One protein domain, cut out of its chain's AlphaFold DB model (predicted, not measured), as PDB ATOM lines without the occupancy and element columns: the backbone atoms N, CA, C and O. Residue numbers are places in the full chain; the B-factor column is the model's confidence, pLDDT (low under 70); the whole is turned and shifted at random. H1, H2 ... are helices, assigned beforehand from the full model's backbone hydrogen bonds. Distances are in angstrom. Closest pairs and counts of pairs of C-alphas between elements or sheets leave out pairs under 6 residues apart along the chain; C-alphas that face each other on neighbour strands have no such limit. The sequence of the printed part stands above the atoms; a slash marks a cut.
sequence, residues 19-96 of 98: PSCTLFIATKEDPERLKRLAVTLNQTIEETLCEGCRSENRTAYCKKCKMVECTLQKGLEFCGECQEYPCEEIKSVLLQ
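Overview. This is residues 19 to 96 of the 98 residues of an uncharacterized protein of Desulfosporosinus sp (UniProt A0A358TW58). At one end of an elongated shape H1 and H2 make a helical hairpin with short H3 on H2; at the other end a long loop joins H5 and H6, and short H4 lies between the two ends. The printed part has 78 residues, with six named helices, H1 to H6 in order, and no named strand: all helix. It is only just loose, close to compact, with a radius of gyration of the C-alphas of 14.2 A, and spans 42 by 24 by 20 A.

Arrangement. Start at H1, residues 22 to 29, which touches H2, residues 31 to 40; the closest C-alphas, of Ala 26 and Leu 34, are 5.0 A apart. This hairpin runs opposite ways at a shallow tilt of 27 degrees. H2 touches H3, residues 45 to 48, with C-alphas 38 and 45 closest at 5.5 A. H4, residues 60 to 63, is apart from H5, residues 66 to 74. H5 is close to but not clearly touching H6, residues 88 to 96; the closest C-alphas, 67 and 89, are 7.7 A apart. Every O i to N i+4 pair is within hydrogen-bond range in H1, H2 and H5, and 4 of 5 in H6; H3 and H4 are too short for such a pair.

Along the chain. Find C-alpha 22 at (170.066, 152.715, 149.437), where H1 begins; H2 runs 14.2 A, H5 12.2 A, and H6 12.8 A to C-alpha 96 at (157.625, 157.061, 137.001).

Size, cuts and confidence. The printed part has no cut; the links H3 to H4 and H5 to H6 are long, and residues 94 to 96 are under pLDDT 70.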
ATOM      1  N   PRO A  19     176.886 156.233 145.680       91.31
ATOM      2  CA  PRO A  19     177.074 156.562 147.096       91.31
ATOM      3  C   PRO A  19     175.854 157.185 147.788       91.31
ATOM      4  O   PRO A  19     175.861 157.305 149.006       91.31
ATOM      5  N   SER A  20     174.807 157.572 147.050       90.75
ATOM      6  CA  SER A  20     173.519 158.000 147.620       90.75
ATOM      7  C   SER A  20     172.400 156.963 147.441       90.75
ATOM      8  O   SER A  20     171.251 157.232 147.780       90.75
ATOM      9  N   CYS A  21     172.694 155.786 146.881       91.69
ATOM     10  CA  CYS A  21     171.703 154.751 146.601       91.69
ATOM     11  C   CYS A  21     171.580 153.762 147.768       91.69
ATOM     12  O   CYS A  21     172.531 153.060 148.105       91.69
ATOM     13  N   THR A  22     170.372 153.630 148.323       93.50
ATOM     14  CA  THR A  22     170.066 152.715 149.437       93.50
ATOM     15  C   THR A  22     170.479 151.264 149.172       93.50
ATOM     16  O   THR A  22     171.052 150.638 150.059       93.50
ATOM     17  N   LEU A  23     170.224 150.729 147.971       95.00
ATOM     18  CA  LEU A  23     170.565 149.338 147.637       95.00
ATOM     19  C   LEU A  23     172.081 149.123 147.542       95.00
ATOM     20  O   LEU A  23     172.594 148.098 147.991       95.00
ATOM     21  N   PHE A  24     172.798 150.100 146.983       95.38
ATOM     22  CA  PHE A  24     174.255 150.056 146.868       95.38
ATOM     23  C   PHE A  24     174.917 150.135 148.247       95.38
ATOM     24  O   PHE A  24     175.738 149.284 148.580       95.38
ATOM     25  N   ILE A  25     174.502 151.102 149.075       95.56
ATOM     26  CA  ILE A  25     174.997 151.257 150.451       95.56
ATOM     27  C   ILE A  25     174.710 149.988 151.258       95.56
ATOM     28  O   ILE A  25     175.613 149.444 151.881       95.56
ATOM     29  N   ALA A  26     173.483 149.457 151.200       97.06
ATOM     30  CA  ALA A  26     173.134 148.223 151.903       97.06
ATOM     31  C   ALA A  26     173.994 147.033 151.445       97.06
ATOM     32  O   ALA A  26     174.454 146.249 152.265       97.06
ATOM     33  N   THR A  27     174.280 146.928 150.145       96.44
ATOM     34  CA  THR A  27     175.154 145.870 149.616       96.44
ATOM     35  C   THR A  27     176.590 145.986 150.137       96.44
ATOM     36  O   THR A  27     177.219 144.967 150.411       96.44
ATOM     37  N   LYS A  28     177.131 147.205 150.256       94.62
ATOM     38  CA  LYS A  28     178.540 147.430 150.621       94.62
ATOM     39  C   LYS A  28     178.793 147.524 152.123       94.62
ATOM     40  O   LYS A  28     179.882 147.167 152.559       94.62
ATOM     41  N   GLU A  29     177.823 148.007 152.888       96.31
ATOM     42  CA  GLU A  29     178.040 148.441 154.273       96.31
ATOM     43  C   GLU A  29     177.074 147.797 155.278       96.31
ATOM     44  O   GLU A  29     177.419 147.694 156.451       96.31
ATOM     45  N   ASP A  30     175.887 147.336 154.858       96.88
ATOM     46  CA  ASP A  30     174.860 146.824 155.782       96.88
ATOM     47  C   ASP A  30     174.060 145.640 155.190       96.88
ATOM     48  O   ASP A  30     172.934 145.810 154.693       96.88
ATOM     49  N   PRO A  31     174.607 144.409 155.263       94.75
ATOM     50  CA  PRO A  31     173.938 143.203 154.774       94.75
ATOM     51  C   PRO A  31     172.583 142.924 155.442       94.75
ATOM     52  O   PRO A  31     171.696 142.337 154.820       94.75
ATOM     53  N   GLU A  32     172.376 143.358 156.688       97.69
ATOM     54  CA  GLU A  32     171.091 143.193 157.376       97.69
ATOM     55  C   GLU A  32     170.034 144.149 156.818       97.69
ATOM     56  O   GLU A  32     168.874 143.769 156.632       97.69
ATOM     57  N   ARG A  33     170.417 145.384 156.475       97.62
ATOM     58  CA  ARG A  33     169.551 146.291 155.713       97.62
ATOM     59  C   ARG A  33     169.229 145.726 154.340       97.62
ATOM     60  O   ARG A  33     168.077 145.844 153.927       97.62
ATOM     61  N   LEU A  34     170.181 145.085 153.660       98.00
ATOM     62  CA  LEU A  34     169.923 144.438 152.369       98.00
ATOM     63  C   LEU A  34     168.840 143.354 152.496       98.00
ATOM     64  O   LEU A  34     167.900 143.348 151.704       98.00
ATOM     65  N   LYS A  35     168.905 142.505 153.531       98.19
ATOM     66  CA  LYS A  35     167.869 141.493 153.816       98.19
ATOM     67  C   LYS A  35     166.489 142.117 154.036       98.19
ATOM     68  O   LYS A  35     165.508 141.656 153.461       98.19
ATOM     69  N   ARG A  36     166.401 143.192 154.831       98.25
ATOM     70  CA  ARG A  36     165.127 143.904 155.066       98.25
ATOM     71  C   ARG A  36     164.562 144.519 153.784       98.25
ATOM     72  O   ARG A  36     163.352 144.477 153.566       98.25
ATOM     73  N   LEU A  37     165.429 145.071 152.936       97.38
ATOM     74  CA  LEU A  37     165.043 145.621 151.637       97.38
ATOM     75  C   LEU A  37     164.532 144.528 150.697       97.38
ATOM     76  O   LEU A  37     163.496 144.729 150.077       97.38
ATOM     77  N   ALA A  38     165.188 143.367 150.657       97.88
ATOM     78  CA  ALA A  38     164.751 142.227 149.855       97.88
ATOM     79  C   ALA A  38     163.334 141.770 150.241       97.88
ATOM     80  O   ALA A  38     162.466 141.641 149.381       97.88
ATOM     81  N   VAL A  39     163.054 141.656 151.546       98.00
ATOM     82  CA  VAL A  39     161.700 141.358 152.051       98.00
ATOM     83  C   VAL A  39     160.699 142.441 151.643       98.00
ATOM     84  O   VAL A  39     159.626 142.126 151.139       98.00
ATOM     85  N   THR A  40     161.054 143.718 151.817       96.94
ATOM     86  CA  THR A  40     160.177 144.859 151.475       96.94
ATOM     87  C   THR A  40     159.834 144.890 149.984       96.94
ATOM     88  O   THR A  40     158.721 145.247 149.610       96.94
ATOM     89  N   LEU A  41     160.787 144.511 149.133       94.44
ATOM     90  CA  LEU A  41     160.643 144.481 147.679       94.44
ATOM     91  C   LEU A  41     160.053 143.163 147.158       94.44
ATOM     92  O   LEU A  41     159.860 143.039 145.950       94.44
ATOM     93  N   ASN A  42     159.766 142.197 148.041       96.69
ATOM     94  CA  ASN A  42     159.354 140.841 147.682       96.69
ATOM     95  C   ASN A  42     160.313 140.193 146.659       96.69
ATOM     96  O   ASN A  42     159.895 139.675 145.623       96.69
ATOM     97  N   GLN A  43     161.612 140.289 146.945       96.56
ATOM     98  CA  GLN A  43     162.728 139.827 146.119       96.56
ATOM     99  C   GLN A  43     163.657 138.926 146.932       96.56
ATOM    100  O   GLN A  43     163.697 139.001 148.164       96.56
ATOM    101  N   THR A  44     164.462 138.104 146.257       97.56
ATOM    102  CA  THR A  44     165.589 137.445 146.929       97.56
ATOM    103  C   THR A  44     166.710 138.447 147.234       97.56
ATOM    104  O   THR A  44     166.757 139.566 146.704       97.56
ATOM    105  N   ILE A  45     167.655 138.054 148.092       97.12
ATOM    106  CA  ILE A  45     168.837 138.880 148.382       97.12
ATOM    107  C   ILE A  45     169.638 139.111 147.093       97.12
ATOM    108  O   ILE A  45     170.062 140.231 146.820       97.12
ATOM    109  N   GLU A  46     169.782 138.079 146.261       96.12
ATOM    110  CA  GLU A  46     170.503 138.109 144.984       96.12
ATOM    111  C   GLU A  46     169.832 139.026 143.951       96.12
ATOM    112  O   GLU A  46     170.510 139.642 143.126       96.12
ATOM    113  N   GLU A  47     168.505 139.130 143.983       96.31
ATOM    114  CA  GLU A  47     167.742 140.058 143.144       96.31
ATOM    115  C   GLU A  47     167.859 141.514 143.619       96.31
ATOM    116  O   GLU A  47     167.757 142.438 142.806       96.31
ATOM    117  N   THR A  48     168.123 141.719 144.910       96.75
ATOM    118  CA  THR A  48     168.215 143.043 145.546       96.75
ATOM    119  C   THR A  48     169.643 143.603 145.540       96.75
ATOM    120  O   THR A  48     169.846 144.819 145.598       96.75
ATOM    121  N   LEU A  49     170.647 142.727 145.453       96.38
ATOM    122  CA  LEU A  49     172.066 143.067 145.517       96.38
ATOM    123  C   LEU A  49     172.483 144.018 144.383       96.38
ATOM    124  O   LEU A  49     172.139 143.830 143.214       96.38
ATOM    125  N   CYS A  50     173.260 145.051 144.722       95.81
ATOM    126  CA  CYS A  50     173.710 146.061 143.769       95.81
ATOM    127  C   CYS A  50     175.145 146.511 144.045       95.81
ATOM    128  O   CYS A  50     175.420 147.161 145.051       95.81
ATOM    129  N   GLU A  51     176.049 146.259 143.100       95.06
ATOM    130  CA  GLU A  51     177.439 146.730 143.155       95.06
ATOM    131  C   GLU A  51     177.726 147.876 142.174       95.06
ATOM    132  O   GLU A  51     178.877 148.265 141.980       95.06
ATOM    133  N   GLY A  52     176.669 148.456 141.601       93.25
ATOM    134  CA  GLY A  52     176.737 149.567 140.658       93.25
ATOM    135  C   GLY A  52     176.303 149.176 139.246       93.25
ATOM    136  O   GLY A  52     176.292 148.024 138.846       93.25
ATOM    137  N   CYS A  53     175.925 150.162 138.439       92.44
ATOM    138  CA  CYS A  53     175.401 149.929 137.087       92.44
ATOM    139  C   CYS A  53     176.412 149.263 136.128       92.44
ATOM    140  O   CYS A  53     176.015 148.642 135.146       92.44
ATOM    141  N   ARG A  54     177.709 149.411 136.418       90.06
ATOM    142  CA  ARG A  54     178.834 148.933 135.599       90.06
ATOM    143  C   ARG A  54     179.490 147.659 136.146       90.06
ATOM    144  O   ARG A  54     180.536 147.272 135.640       90.06
ATOM    145  N   SER A  55     178.931 147.046 137.189       92.00
ATOM    146  CA  SER A  55     179.361 145.738 137.690       92.00
ATOM    147  C   SER A  55     178.525 144.615 137.073       92.00
ATOM    148  O   SER A  55     177.453 144.842 136.505       92.00
ATOM    149  N   GLU A  56     178.988 143.375 137.231       88.88
ATOM    150  CA  GLU A  56     178.197 142.186 136.892       88.88
ATOM    151  C   GLU A  56     176.984 142.051 137.826       88.88
ATOM    152  O   GLU A  56     175.854 141.803 137.391       88.88
ATOM    153  N   ASN A  57     177.208 142.314 139.113       91.81
ATOM    154  CA  ASN A  57     176.210 142.225 140.166       91.81
ATOM    155  C   ASN A  57     175.350 143.490 140.249       91.81
ATOM    156  O   ASN A  57     175.740 144.512 140.820       91.81
ATOM    157  N   ARG A  58     174.156 143.395 139.669       94.12
ATOM    158  CA  ARG A  58     173.137 144.447 139.603       94.12
ATOM    159  C   ARG A  58     171.807 143.904 140.113       94.12
ATOM    160  O   ARG A  58     171.561 142.702 140.016       94.12
ATOM    161  N   THR A  59     170.927 144.805 140.542       94.25
ATOM    162  CA  THR A  59     169.555 144.437 140.919       94.25
ATOM    163  C   THR A  59     168.836 143.751 139.755       94.25
ATOM    164  O   THR A  59     169.172 143.977 138.588       94.25
ATOM    165  N   ALA A  60     167.805 142.956 140.041       91.75
ATOM    166  CA  ALA A  60     167.001 142.278 139.023       91.75
ATOM    167  C   ALA A  60     166.427 143.249 137.973       91.75
ATOM    168  O   ALA A  60     166.407 142.935 136.782       91.75
ATOM    169  N   TYR A  61     166.035 144.454 138.400       87.00
ATOM    170  CA  TYR A  61     165.611 145.535 137.507       87.00
ATOM    171  C   TYR A  61     166.764 146.021 136.616       87.00
ATOM    172  O   TYR A  61     166.658 146.035 135.389       87.00
ATOM    173  N   CYS A  62     167.910 146.358 137.216       89.69
ATOM    174  CA  CYS A  62     169.063 146.898 136.496       89.69
ATOM    175  C   CYS A  62     169.729 145.880 135.556       89.69
ATOM    176  O   CYS A  62     170.328 146.284 134.560       89.69
ATOM    177  N   LYS A  63     169.601 144.572 135.819       91.00
ATOM    178  CA  LYS A  63     170.053 143.502 134.909       91.00
ATOM    179  C   LYS A  63     169.343 143.543 133.550       91.00
ATOM    180  O   LYS A  63     169.931 143.121 132.560       91.00
ATOM    181  N   LYS A  64     168.115 144.072 133.492       89.44
ATOM    182  CA  LYS A  64     167.306 144.216 132.266       89.44
ATOM    183  C   LYS A  64     167.324 145.644 131.700       89.44
ATOM    184  O   LYS A  64     166.567 145.955 130.784       89.44
ATOM    185  N   CYS A  65     168.156 146.528 132.251       90.31
ATOM    186  CA  CYS A  65     168.201 147.931 131.859       90.31
ATOM    187  C   CYS A  65     168.811 148.107 130.460       90.31
ATOM    188  O   CYS A  65     170.010 147.905 130.262       90.31
ATOM    189  N   LYS A  66     167.993 148.562 129.504       91.25
ATOM    190  CA  LYS A  66     168.410 148.804 128.114       91.25
ATOM    191  C   LYS A  66     169.408 149.951 127.967       91.25
ATOM    192  O   LYS A  66     170.180 149.965 127.016       91.25
ATOM    193  N   MET A  67     169.420 150.900 128.905       93.06
ATOM    194  CA  MET A  67     170.321 152.056 128.853       93.06
ATOM    195  C   MET A  67     171.794 151.641 128.919       93.06
ATOM    196  O   MET A  67     172.610 152.244 128.233       93.06
ATOM    197  N   VAL A  68     172.122 150.596 129.691       92.12
ATOM    198  CA  VAL A  68     173.497 150.074 129.804       92.12
ATOM    199  C   VAL A  68     173.990 149.565 128.456       92.12
ATOM    200  O   VAL A  68     175.043 149.986 127.980       92.12
ATOM    201  N   GLU A  69     173.187 148.713 127.822       92.44
ATOM    202  CA  GLU A  69     173.482 148.159 126.501       92.44
ATOM    203  C   GLU A  69     173.550 149.263 125.437       92.44
ATOM    204  O   GLU A  69     174.492 149.319 124.656       92.44
ATOM    205  N   CYS A  70     172.608 150.209 125.459       95.31
ATOM    206  CA  CYS A  70     172.578 151.336 124.529       95.31
ATOM    207  C   CYS A  70     173.853 152.193 124.612       95.31
ATOM    208  O   CYS A  70     174.440 152.521 123.582       95.31
ATOM    209  N   THR A  71     174.323 152.524 125.822       94.50
ATOM    210  CA  THR A  71     175.580 153.273 125.981       94.50
ATOM    211  C   THR A  71     176.791 152.489 125.488       94.50
ATOM    212  O   THR A  71     177.647 153.069 124.825       94.50
ATOM    213  N   LEU A  72     176.825 151.170 125.714       92.81
ATOM    214  CA  LEU A  72     177.892 150.307 125.210       92.81
ATOM    215  C   LEU A  72     177.920 150.289 123.674       92.81
ATOM    216  O   LEU A  72     178.970 150.514 123.079       92.81
ATOM    217  N   GLN A  73     176.764 150.091 123.036       96.31
ATOM    218  CA  GLN A  73     176.630 150.055 121.576       96.31
ATOM    219  C   GLN A  73     176.986 151.391 120.914       96.31
ATOM    220  O   GLN A  73     177.573 151.408 119.835       96.31
ATOM    221  N   LYS A  74     176.649 152.515 121.559       96.19
ATOM    222  CA  LYS A  74     176.955 153.865 121.062       96.19
ATOM    223  C   LYS A  74     178.360 154.360 121.439       96.19
ATOM    224  O   LYS A  74     178.733 155.452 121.022       96.19
ATOM    225  N   GLY A  75     179.127 153.599 122.225       95.94
ATOM    226  CA  GLY A  75     180.442 154.021 122.721       95.94
ATOM    227  C   GLY A  75     180.385 155.231 123.663       95.94
ATOM    228  O   GLY A  75     181.328 156.016 123.707       95.94
ATOM    229  N   LEU A  76     179.273 155.400 124.383       95.19
ATOM    230  CA  LEU A  76     179.043 156.493 125.326       95.19
ATOM    231  C   LEU A  76     179.300 156.028 126.756       95.19
ATOM    232  O   LEU A  76     179.045 154.877 127.114       95.19
ATOM    233  N   GLU A  77     179.735 156.945 127.610       93.75
ATOM    234  CA  GLU A  77     179.851 156.679 129.037       93.75
ATOM    235  C   GLU A  77     178.554 156.995 129.765       93.75
ATOM    236  O   GLU A  77     178.170 156.264 130.679       93.75
ATOM    237  N   PHE A  78     177.856 158.049 129.360       94.62
ATOM    238  CA  PHE A  78     176.620 158.469 130.003       94.62
ATOM    239  C   PHE A  78     175.512 158.696 128.984       94.62
ATOM    240  O   PHE A  78     175.744 159.163 127.874       94.62
ATOM    241  N   CYS A  79     174.267 158.444 129.386       94.81
ATOM    242  CA  CYS A  79     173.101 158.742 128.559       94.81
ATOM    243  C   CYS A  79     173.038 160.231 128.190       94.81
ATOM    244  O   CYS A  79     172.613 160.551 127.087       94.81
ATOM    245  N   GLY A  80     173.502 161.122 129.074       93.69
ATOM    246  CA  GLY A  80     173.564 162.567 128.824       93.69
ATOM    247  C   GLY A  80     174.546 162.993 127.727       93.69
ATOM    248  O   GLY A  80     174.477 164.125 127.268       93.69
ATOM    249  N   GLU A  81     175.438 162.102 127.283       95.44
ATOM    250  CA  GLU A  81     176.331 162.340 126.138       95.44
ATOM    251  C   GLU A  81     175.646 162.010 124.798       95.44
ATOM    252  O   GLU A  81     176.169 162.324 123.730       95.44
ATOM    253  N   CYS A  82     174.472 161.371 124.831       96.50
ATOM    254  CA  CYS A  82     173.712 161.033 123.636       96.50
ATOM    255  C   CYS A  82     173.071 162.290 123.037       96.50
ATOM    256  O   CYS A  82     172.376 163.027 123.729       96.50
ATOM    257  N   GLN A  83     173.219 162.491 121.726       96.56
ATOM    258  CA  GLN A  83     172.620 163.631 121.011       96.56
ATOM    259  C   GLN A  83     171.086 163.664 121.095       96.56
ATOM    260  O   GLN A  83     170.479 164.725 121.025       96.56
ATOM    261  N   GLU A  84     170.463 162.498 121.271       95.38
ATOM    262  CA  GLU A  84     169.012 162.349 121.424       95.38
ATOM    263  C   GLU A  84     168.535 162.531 122.876       95.38
ATOM    264  O   GLU A  84     167.373 162.271 123.172       95.38
ATOM    265  N   TYR A  85     169.415 162.895 123.814       93.44
ATOM    266  CA  TYR A  85     169.055 163.022 125.225       93.44
ATOM    267  C   TYR A  85     168.179 164.267 125.495       93.44
ATOM    268  O   TYR A  85     168.540 165.361 125.062       93.44
ATOM    269  N   PRO A  86     167.084 164.162 126.280       92.12
ATOM    270  CA  PRO A  86     166.498 162.930 126.804       92.12
ATOM    271  C   PRO A  86     165.708 162.194 125.710       92.12
ATOM    272  O   PRO A  86     164.764 162.741 125.141       92.12
ATOM    273  N   CYS A  87     166.054 160.932 125.456       93.19
ATOM    274  CA  CYS A  87     165.311 160.088 124.523       93.19
ATOM    275  C   CYS A  87     164.082 159.472 125.211       93.19
ATOM    276  O   CYS A  87     163.950 159.540 126.434       93.19
ATOM    277  N   GLU A  88     163.191 158.836 124.447       90.69
ATOM    278  CA  GLU A  88     161.956 158.244 124.988       90.69
ATOM    279  C   GLU A  88     162.205 157.229 126.117       90.69
ATOM    280  O   GLU A  88     161.474 157.215 127.104       90.69
ATOM    281  N   GLU A  89     163.288 156.447 126.043       88.62
ATOM    282  CA  GLU A  89     163.667 155.512 127.114       88.62
ATOM    283  C   GLU A  89     163.990 156.252 128.427       88.62
ATOM    284  O   GLU A  89     163.537 155.850 129.497       88.62
ATOM    285  N   ILE A  90     164.720 157.375 128.358       88.94
ATOM    286  CA  ILE A  90     165.033 158.208 129.531       88.94
ATOM    287  C   ILE A  90     163.772 158.882 130.067       88.94
ATOM    288  O   ILE A  90     163.543 158.881 131.278       88.94
ATOM    289  N   LYS A  91     162.933 159.430 129.182       88.62
ATOM    290  CA  LYS A  91     161.668 160.064 129.577       88.62
ATOM    291  C   LYS A  91     160.760 159.077 130.308       88.62
ATOM    292  O   LYS A  91     160.215 159.428 131.347       88.62
ATOM    293  N   SER A  92     160.659 157.841 129.823       83.81
ATOM    294  CA  SER A  92     159.872 156.776 130.457       83.81
ATOM    295  C   SER A  92     160.295 156.517 131.909       83.81
ATOM    296  O   SER A  92     159.446 156.417 132.790       83.81
ATOM    297  N   VAL A  93     161.603 156.486 132.188       77.31
ATOM    298  CA  VAL A  93     162.127 156.287 133.552       77.31
ATOM    299  C   VAL A  93     161.883 157.512 134.442       77.31
ATOM    300  O   VAL A  93     161.546 157.359 135.612       77.31
ATOM    301  N   LEU A  94     162.024 158.727 133.905       65.56
ATOM    302  CA  LEU A  94     161.816 159.969 134.662       65.56
ATOM    303  C   LEU A  94     160.341 160.217 135.020       65.56
ATOM    304  O   LEU A  94     160.061 160.819 136.052       65.56
ATOM    305  N   LEU A  95     159.402 159.741 134.196       58.94
ATOM    306  CA  LEU A  95     157.961 159.924 134.403       58.94
ATOM    307  C   LEU A  95     157.354 158.995 135.471       58.94
ATOM    308  O   LEU A  95     156.224 159.223 135.885       58.94
ATOM    309  N   GLN A  96     158.085 157.983 135.947       54.88
ATOM    310  CA  GLN A  96     157.625 157.061 137.001       54.88
ATOM    311  C   GLN A  96     157.871 157.583 138.431       54.88
ATOM    312  O   GLN A  96     157.688 156.842 139.394       54.88
TER     313      GLN A  96